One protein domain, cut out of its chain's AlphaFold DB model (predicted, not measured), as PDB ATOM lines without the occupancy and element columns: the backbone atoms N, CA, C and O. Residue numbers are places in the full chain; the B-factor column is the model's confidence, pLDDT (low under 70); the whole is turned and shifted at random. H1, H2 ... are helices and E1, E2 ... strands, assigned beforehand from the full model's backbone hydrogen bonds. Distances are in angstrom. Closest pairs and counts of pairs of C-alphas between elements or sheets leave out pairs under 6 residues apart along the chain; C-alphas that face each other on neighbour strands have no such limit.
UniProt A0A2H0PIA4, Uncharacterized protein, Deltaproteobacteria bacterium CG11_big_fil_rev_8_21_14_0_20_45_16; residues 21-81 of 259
ATOM      1  N   ALA A  21     115.382 157.441 137.856       57.56
ATOM      2  CA  ALA A  21     114.081 157.471 138.530       57.56
ATOM      3  C   ALA A  21     114.079 156.810 139.924       57.56
ATOM      4  O   ALA A  21     113.088 156.902 140.630       57.56
ATOM      5  N   TYR A  22     115.169 156.147 140.332       61.50
ATOM      6  CA  TYR A  22     115.207 155.388 141.594       61.50
ATOM      7  C   TYR A  22     115.315 156.273 142.846       61.50
ATOM      8  O   TYR A  22     114.941 155.864 143.938       61.50
ATOM      9  N   TYR A  23     115.862 157.480 142.713       75.12
ATOM     10  CA  TYR A  23     116.035 158.404 143.831       75.12
ATOM     11  C   TYR A  23     115.042 159.557 143.747       75.12
ATOM     12  O   TYR A  23     114.473 159.840 142.694       75.12
ATOM     13  N   THR A  24     114.852 160.253 144.865       82.56
ATOM     14  CA  THR A  24     113.981 161.426 144.900       82.56
ATOM     15  C   THR A  24     114.511 162.514 143.971       82.56
ATOM     16  O   THR A  24     115.724 162.715 143.824       82.56
ATOM     17  N   LYS A  25     113.589 163.272 143.371       85.25
ATOM     18  CA  LYS A  25     113.939 164.426 142.538       85.25
ATOM     19  C   LYS A  25     114.810 165.430 143.300       85.25
ATOM     20  O   LYS A  25     115.767 165.958 142.739       85.25
ATOM     21  N   ASP A  26     114.500 165.661 144.575       84.94
ATOM     22  CA  ASP A  26     115.224 166.602 145.434       84.94
ATOM     23  C   ASP A  26     116.698 166.213 145.578       84.94
ATOM     24  O   ASP A  26     117.570 167.066 145.441       84.94
ATOM     25  N   LEU A  27     116.995 164.919 145.761       85.19
ATOM     26  CA  LEU A  27     118.376 164.446 145.856       85.19
ATOM     27  C   LEU A  27     119.115 164.574 144.519       85.19
ATOM     28  O   LEU A  27     120.262 165.005 144.489       85.19
ATOM     29  N   LEU A  28     118.468 164.220 143.409       83.44
ATOM     30  CA  LEU A  28     119.099 164.254 142.083       83.44
ATOM     31  C   LEU A  28     119.293 165.670 141.541       83.44
ATOM     32  O   LEU A  28     120.201 165.915 140.751       83.44
ATOM     33  N   SER A  29     118.449 166.603 141.972       83.69
ATOM     34  CA  SER A  29     118.588 168.026 141.663       83.69
ATOM     35  C   SER A  29     119.484 168.778 142.653       83.69
ATOM     36  O   SER A  29     119.687 169.981 142.483       83.69
ATOM     37  N   TRP A  30     120.044 168.084 143.655       82.19
ATOM     38  CA  TRP A  30     120.887 168.697 144.674       82.19
ATOM     39  C   TRP A  30     122.124 169.355 144.059       82.19
ATOM     40  O   TRP A  30     122.896 168.732 143.327       82.19
ATOM     41  N   ASN A  31     122.346 170.623 144.408       81.81
ATOM     42  CA  ASN A  31     123.485 171.396 143.937       81.81
ATOM     43  C   ASN A  31     124.258 172.001 145.114       81.81
ATOM     44  O   ASN A  31     123.846 172.999 145.702       81.81
ATOM     45  N   GLU A  32     125.439 171.446 145.392       73.06
ATOM     46  CA  GLU A  32     126.332 171.899 146.469       73.06
ATOM     47  C   GLU A  32     126.697 173.392 146.373       73.06
ATOM     48  O   GLU A  32     126.942 174.040 147.386       73.06
ATOM     49  N   THR A  33     126.707 173.977 145.168       76.69
ATOM     50  CA  THR A  33     127.032 175.407 144.992       76.69
ATOM     51  C   THR A  33     125.913 176.348 145.441       76.69
ATOM     52  O   THR A  33     126.182 177.517 145.712       76.69
ATOM     53  N   GLN A  34     124.674 175.853 145.527       74.56
ATOM     54  CA  GLN A  34     123.502 176.615 145.973       74.56
ATOM     55  C   GLN A  34     123.200 176.415 147.463       74.56
ATOM     56  O   GLN A  34     122.515 177.244 148.055       74.56
ATOM     57  N   HIS A  35     123.769 175.370 148.070       68.31
ATOM     58  CA  HIS A  35     123.568 174.993 149.467       68.31
ATOM     59  C   HIS A  35     124.930 174.858 150.165       68.31
ATOM     60  O   HIS A  35     125.435 173.747 150.335       68.31
ATOM     61  N   PRO A  36     125.569 175.983 150.542       61.09
ATOM     62  CA  PRO A  36     126.916 175.970 151.112       61.09
ATOM     63  C   PRO A  36     126.980 175.307 152.496       61.09
ATOM     64  O   PRO A  36     128.070 174.957 152.954       61.09
ATOM     65  N   GLU A  37     125.837 175.134 153.167       67.50
ATOM     66  CA  GLU A  37     125.740 174.416 154.433       67.50
ATOM     67  C   GLU A  37     125.271 172.970 154.227       67.50
ATOM     68  O   GLU A  37     124.222 172.699 153.652       67.50
ATOM     69  N   ASN A  38     126.039 172.019 154.763       70.75
ATOM     70  CA  ASN A  38     125.773 170.581 154.623       70.75
ATOM     71  C   ASN A  38     124.553 170.079 155.423       70.75
ATOM     72  O   ASN A  38     124.244 168.890 155.374       70.75
ATOM     73  N   THR A  39     123.892 170.937 156.201       79.25
ATOM     74  CA  THR A  39     122.776 170.585 157.096       79.25
ATOM     75  C   THR A  39     121.509 170.228 156.328       79.25
ATOM     76  O   THR A  39     120.872 169.229 156.641       79.25
ATOM     77  N   GLU A  40     121.184 170.973 155.276       83.31
ATOM     78  CA  GLU A  40     120.000 170.717 154.447       83.31
ATOM     79  C   GLU A  40     120.120 169.399 153.667       83.31
ATOM     80  O   GLU A  40     119.181 168.599 153.646       83.31
ATOM     81  N   LEU A  41     121.306 169.112 153.111       83.94
ATOM     82  CA  LEU A  41     121.591 167.815 152.487       83.94
ATOM     83  C   LEU A  41     121.439 166.686 153.501       83.94
ATOM     84  O   LEU A  41     120.884 165.632 153.198       83.94
ATOM     85  N   LEU A  42     121.948 166.906 154.713       83.06
ATOM     86  CA  LEU A  42     121.884 165.922 155.774       83.06
ATOM     87  C   LEU A  42     120.437 165.591 156.129       83.06
ATOM     88  O   LEU A  42     120.078 164.420 156.177       83.06
ATOM     89  N   GLU A  43     119.597 166.601 156.338       84.88
ATOM     90  CA  GLU A  43     118.175 166.411 156.620       84.88
ATOM     91  C   GLU A  43     117.442 165.699 155.480       84.88
ATOM     92  O   GLU A  43     116.593 164.842 155.738       84.88
ATOM     93  N   LEU A  44     117.782 166.008 154.226       86.94
ATOM     94  CA  LEU A  44     117.231 165.323 153.060       86.94
ATOM     95  C   LEU A  44     117.610 163.836 153.052       86.94
ATOM     96  O   LEU A  44     116.730 162.981 152.963       86.94
ATOM     97  N   LEU A  45     118.897 163.514 153.202       86.50
ATOM     98  CA  LEU A  45     119.382 162.129 153.247       86.50
ATOM     99  C   LEU A  45     118.753 161.345 154.400       86.50
ATOM    100  O   LEU A  45     118.396 160.180 154.251       86.50
ATOM    101  N   MET A  46     118.572 161.999 155.542       85.81
ATOM    102  CA  MET A  46     117.943 161.416 156.721       85.81
ATOM    103  C   MET A  46     116.479 161.063 156.474       85.81
ATOM    104  O   MET A  46     116.043 159.975 156.851       85.81
ATOM    105  N   LYS A  47     115.727 161.941 155.802       87.75
ATOM    106  CA  LYS A  47     114.347 161.653 155.384       87.75
ATOM    107  C   LYS A  47     114.298 160.484 154.406       87.75
ATOM    108  O   LYS A  47     113.478 159.597 154.591       87.75
ATOM    109  N   ILE A  48     115.194 160.461 153.420       88.38
ATOM    110  CA  ILE A  48     115.272 159.381 152.428       88.38
ATOM    111  C   ILE A  48     115.537 158.034 153.115       88.38
ATOM    112  O   ILE A  48     114.833 157.070 152.873       88.38
ATOM    113  N   ILE A  49     116.499 157.963 154.032       85.50
ATOM    114  CA  ILE A  49     116.881 156.699 154.685       85.50
ATOM    115  C   ILE A  49     115.818 156.196 155.678       85.50
ATOM    116  O   ILE A  49     115.642 154.990 155.836       85.50
ATOM    117  N   SER A  50     115.132 157.101 156.385       85.62
ATOM    118  CA  SER A  50     114.235 156.726 157.494       85.62
ATOM    119  C   SER A  50     112.767 156.546 157.108       85.62
ATOM    120  O   SER A  50     112.021 155.891 157.836       85.62
ATOM    121  N   LEU A  51     112.321 157.121 155.990       90.25
ATOM    122  CA  LEU A  51     110.910 157.122 155.600       90.25
ATOM    123  C   LEU A  51     110.601 156.063 154.529       90.25
ATOM    124  O   LEU A  51     111.450 155.267 154.131       90.25
ATOM    125  N   LYS A  52     109.331 155.987 154.118       92.38
ATOM    126  CA  LYS A  52     108.861 155.064 153.081       92.38
ATOM    127  C   LYS A  52     108.904 155.734 151.715       92.38
ATOM    128  O   LYS A  52     108.716 156.941 151.599       92.38
ATOM    129  N   HIS A  53     109.124 154.922 150.698       92.38
ATOM    130  CA  HIS A  53     109.254 155.296 149.304       92.38
ATOM    131  C   HIS A  53     108.078 154.723 148.531       92.38
ATOM    132  O   HIS A  53     107.938 153.504 148.449       92.38
ATOM    133  N   ILE A  54     107.256 155.588 147.948       92.88
ATOM    134  CA  ILE A  54     106.329 155.178 146.898       92.88
ATOM    135  C   ILE A  54     107.104 155.220 145.585       92.88
ATOM    136  O   ILE A  54     107.526 156.287 145.142       92.88
ATOM    137  N   GLN A  55     107.288 154.051 144.986       91.00
ATOM    138  CA  GLN A  55     108.041 153.868 143.754       91.00
ATOM    139  C   GLN A  55     107.071 153.650 142.598       91.00
ATOM    140  O   GLN A  55     106.097 152.904 142.717       91.00
ATOM    141  N   GLU A  56     107.342 154.285 141.462       88.56
ATOM    142  CA  GLU A  56     106.549 154.137 140.244       88.56
ATOM    143  C   GLU A  56     107.470 154.085 139.023       88.56
ATOM    144  O   GLU A  56     108.493 154.765 138.934       88.56
ATOM    145  N   ARG A  57     107.123 153.244 138.045       81.88
ATOM    146  CA  ARG A  57     107.976 153.043 136.871       81.88
ATOM    147  C   ARG A  57     108.171 154.355 136.102       81.88
ATOM    148  O   ARG A  57     107.206 154.937 135.617       81.88
ATOM    149  N   ASN A  58     109.433 154.733 135.886       81.12
ATOM    150  CA  ASN A  58     109.840 155.970 135.201       81.12
ATOM    151  C   ASN A  58     109.409 157.265 135.916       81.12
ATOM    152  O   ASN A  58     109.307 158.308 135.269       81.12
ATOM    153  N   ALA A  59     109.159 157.214 137.223       84.56
ATOM    154  CA  ALA A  59     108.906 158.385 138.052       84.56
ATOM    155  C   ALA A  59     109.849 158.381 139.259       84.56
ATOM    156  O   ALA A  59     110.285 157.320 139.688       84.56
ATOM    157  N   PHE A  60     110.168 159.566 139.776       87.88
ATOM    158  CA  PHE A  60     110.972 159.696 140.990       87.88
ATOM    159  C   PHE A  60     110.217 159.159 142.205       87.88
ATOM    160  O   PHE A  60     109.008 159.368 142.313       87.88
ATOM    161  N   ASP A  61     110.954 158.563 143.138       90.31
ATOM    162  CA  ASP A  61     110.413 158.120 144.420       90.31
ATOM    163  C   ASP A  61     109.777 159.284 145.196       90.31
ATOM    164  O   ASP A  61     110.377 160.354 145.372       90.31
ATOM    165  N   GLU A  62     108.567 159.052 145.703       91.81
ATOM    166  CA  GLU A  62     107.888 159.954 146.632       91.81
ATOM    167  C   GLU A  62     108.125 159.488 148.072       91.81
ATOM    168  O   GLU A  62     107.850 158.339 148.426       91.81
ATOM    169  N   ILE A  63     108.624 160.393 148.919       92.25
ATOM    170  CA  ILE A  63     108.911 160.092 150.322       92.25
ATOM    171  C   ILE A  63     107.681 160.359 151.181       92.25
ATOM    172  O   ILE A  63     107.228 161.497 151.312       92.25
ATOM    173  N   VAL A  64     107.189 159.314 151.837       92.94
ATOM    174  CA  VAL A  64     106.016 159.357 152.710       92.94
ATOM    175  C   VAL A  64     106.331 158.773 154.081       92.94
ATOM    176  O   VAL A  64     107.149 157.870 154.237       92.94
ATOM    177  N   LYS A  65     105.653 159.272 155.119       92.56
ATOM    178  CA  LYS A  65     105.847 158.754 156.482       92.56
ATOM    179  C   LYS A  65     105.349 157.314 156.632       92.56
ATOM    180  O   LYS A  65     105.987 156.515 157.304       92.56
ATOM    181  N   ASN A  66     104.211 157.006 156.017       93.44
ATOM    182  CA  ASN A  66     103.583 155.691 156.032       93.44
ATOM    183  C   ASN A  66     103.090 155.360 154.626       93.44
ATOM    184  O   ASN A  66     102.673 156.262 153.898       93.44
ATOM    185  N   CYS A  67     103.093 154.076 154.280       93.75
ATOM    186  CA  CYS A  67     102.489 153.618 153.038       93.75
ATOM    187  C   CYS A  67     100.971 153.860 153.062       93.75
ATOM    188  O   CYS A  67     100.344 153.584 154.087       93.75
ATOM    189  N   PRO A  68     100.383 154.384 151.975       94.19
ATOM    190  CA  PRO A  68      98.942 154.577 151.886       94.19
ATOM    191  C   PRO A  68      98.215 153.230 151.778       94.19
ATOM    192  O   PRO A  68      98.751 152.269 151.227       94.19
ATOM    193  N   ASP A  69      96.964 153.183 152.245       93.19
ATOM    194  CA  ASP A  69      96.120 151.977 152.176       93.19
ATOM    195  C   ASP A  69      95.776 151.573 150.733       93.19
ATOM    196  O   ASP A  69      95.458 150.418 150.453       93.19
ATOM    197  N   GLN A  70      95.819 152.538 149.811       93.00
ATOM    198  CA  GLN A  70      95.560 152.343 148.392       93.00
ATOM    199  C   GLN A  70      96.726 152.895 147.579       93.00
ATOM    200  O   GLN A  70      97.001 154.095 147.596       93.00
ATOM    201  N   LEU A  71      97.385 152.002 146.847       92.38
ATOM    202  CA  LEU A  71      98.392 152.323 145.841       92.38
ATOM    203  C   LEU A  71      97.802 152.081 144.454       92.38
ATOM    204  O   LEU A  71      96.918 151.235 144.282       92.38
ATOM    205  N   LYS A  72      98.295 152.806 143.446       92.31
ATOM    206  CA  LYS A  72      98.004 152.441 142.054       92.31
ATOM    207  C   LYS A  72      98.607 151.066 141.762       92.31
ATOM    208  O   LYS A  72      99.623 150.698 142.336       92.31
ATOM    209  N   GLU A  73      98.048 150.350 140.793       88.75
ATOM    210  CA  GLU A  73      98.575 149.044 140.361       88.75
ATOM    211  C   GLU A  73     100.037 149.117 139.872       88.75
ATOM    212  O   GLU A  73     100.774 148.137 139.919       88.75
ATOM    213  N   THR A  74     100.482 150.299 139.436       88.75
ATOM    214  CA  THR A  74     101.855 150.580 138.994       88.75
ATOM    215  C   THR A  74     102.811 150.979 140.117       88.75
ATOM    216  O   THR A  74     103.984 151.231 139.831       88.75
ATOM    217  N   GLN A  75     102.325 151.079 141.357       91.69
ATOM    218  CA  GLN A  75     103.068 151.606 142.495       91.69
ATOM    219  C   GLN A  75     103.398 150.522 143.517       91.69
ATOM    220  O   GLN A  75     102.577 149.661 143.833       91.69
ATOM    221  N   THR A  76     104.591 150.620 144.092       92.25
ATOM    222  CA  THR A  76     105.000 149.862 145.279       92.25
ATOM    223  C   THR A  76     105.357 150.836 146.387       92.25
ATOM    224  O   THR A  76     105.800 151.948 146.113       92.25
ATOM    225  N   CYS A  77     105.144 150.447 147.642       93.00
ATOM    226  CA  CYS A  77     105.593 151.239 148.778       93.00
ATOM    227  C   CYS A  77     106.556 150.422 149.620       93.00
ATOM    228  O   CYS A  77     106.161 149.451 150.261       93.00
ATOM    229  N   GLU A  78     107.815 150.833 149.604       89.62
ATOM    230  CA  GLU A  78     108.914 150.124 150.245       89.62
ATOM    231  C   GLU A  78     109.615 151.039 151.243       89.62
ATOM    232  O   GLU A  78     109.456 152.256 151.242       89.62
ATOM    233  N   GLY A  79     110.393 150.471 152.151       85.88
ATOM    234  CA  GLY A  79     111.242 151.262 153.030       85.88
ATOM    235  C   GLY A  79     112.501 150.503 153.371       85.88
ATOM    236  O   GLY A  79     112.527 149.273 153.312       85.88
ATOM    237  N   GLN A  80     113.539 151.235 153.764       82.19
ATOM    238  CA  GLN A  80     114.792 150.601 154.129       82.19
ATOM    239  C   GLN A  80     114.595 149.657 155.319       82.19
ATOM    240  O   GLN A  80     113.967 149.990 156.330       82.19
ATOM    241  N   ILE A  81     115.162 148.456 155.205       82.94
ATOM    242  CA  ILE A  81     115.172 147.490 156.296       82.94
ATOM    243  C   ILE A  81     116.200 147.955 157.326       82.94
ATOM    244  O   ILE A  81     117.405 147.971 157.080       82.94
TER     245      ILE A  81
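AT A GLANCE: This is residues 21 to 81 of the 259 residues of an uncharacterized protein of Deltaproteobacteria bacterium CG11_big_fil_rev_8_21_14_0_20_45_16 (UniProt A0A2H0PIA4). A small sheet of three strands forms one end of an elongated model, and H2 and the short H1 reach away from it as the two sides of an open loop. The tip of this loop, residues 33 to 40, sticks out, while the link from E2 to E3 loops out beyond the sheet at the opposite end. The 61 printed residues include two named helices and three named strands, in the order H1, H2, E1, E2, E3; the sheet's order is E2, E1, E3, all antiparallel, and the class is mixed, helices and strands. The whole is only just loose, close to compact, with a radius of gyration of the C-alphas of 12.9 A and spans of 40 by 22 by 16 A.

HOW THE PARTS SIT: In the sheet, E1, residues 52 to 56, is the inner strand between the edge strands E2, residues 59 to 64, and E3, residues 75 to 79. E1 and E2 form an antiparallel hairpin at 157 degrees, with N 64 and O 52 2.8 A apart, within hydrogen-bond range. E1 and E3 are antiparallel at 152 degrees, with N 53 and O 78 2.7 A apart, also within range. H2, residues 38 to 50, is on the sheet but only grazes it with residues 47 to 50; its closest C-alphas to E2 are those of Ile 48 and Ile 63, 6.7 A apart. H1, residues 25 to 28, also only grazes the sheet, the C-alphas of Lys 25 and Phe 60 being the closest to E2 at 5.8 A. H1 and H2 only just touch, with 3 pairs of C-alphas within 8 A, H2 with residues 44 to 45 alone; the closest are Leu 27 and Leu 44, 7.3 A. Every O i to N i+4 pair of H2 is within hydrogen-bond range; H1 is too short for such a pair.

IN THESE COORDINATES: E1 measures 13.1 A from first to last C-alpha, E2 15.0 A and E3 13.3 A, ending at C-alpha 79 (111.242, 151.262, 153.030). H2 is 18.3 A long and begins at C-alpha 38 (125.773, 170.581, 154.623); H1 is 5.2 A long.

THE WHOLE: The C-alphas farthest apart, those of Pro 36 and Glu 73, are 40.5 A apart. The printed part has no cut, and no link is long. Residues 21 to 22 and 35 to 37 have pLDDT under 70.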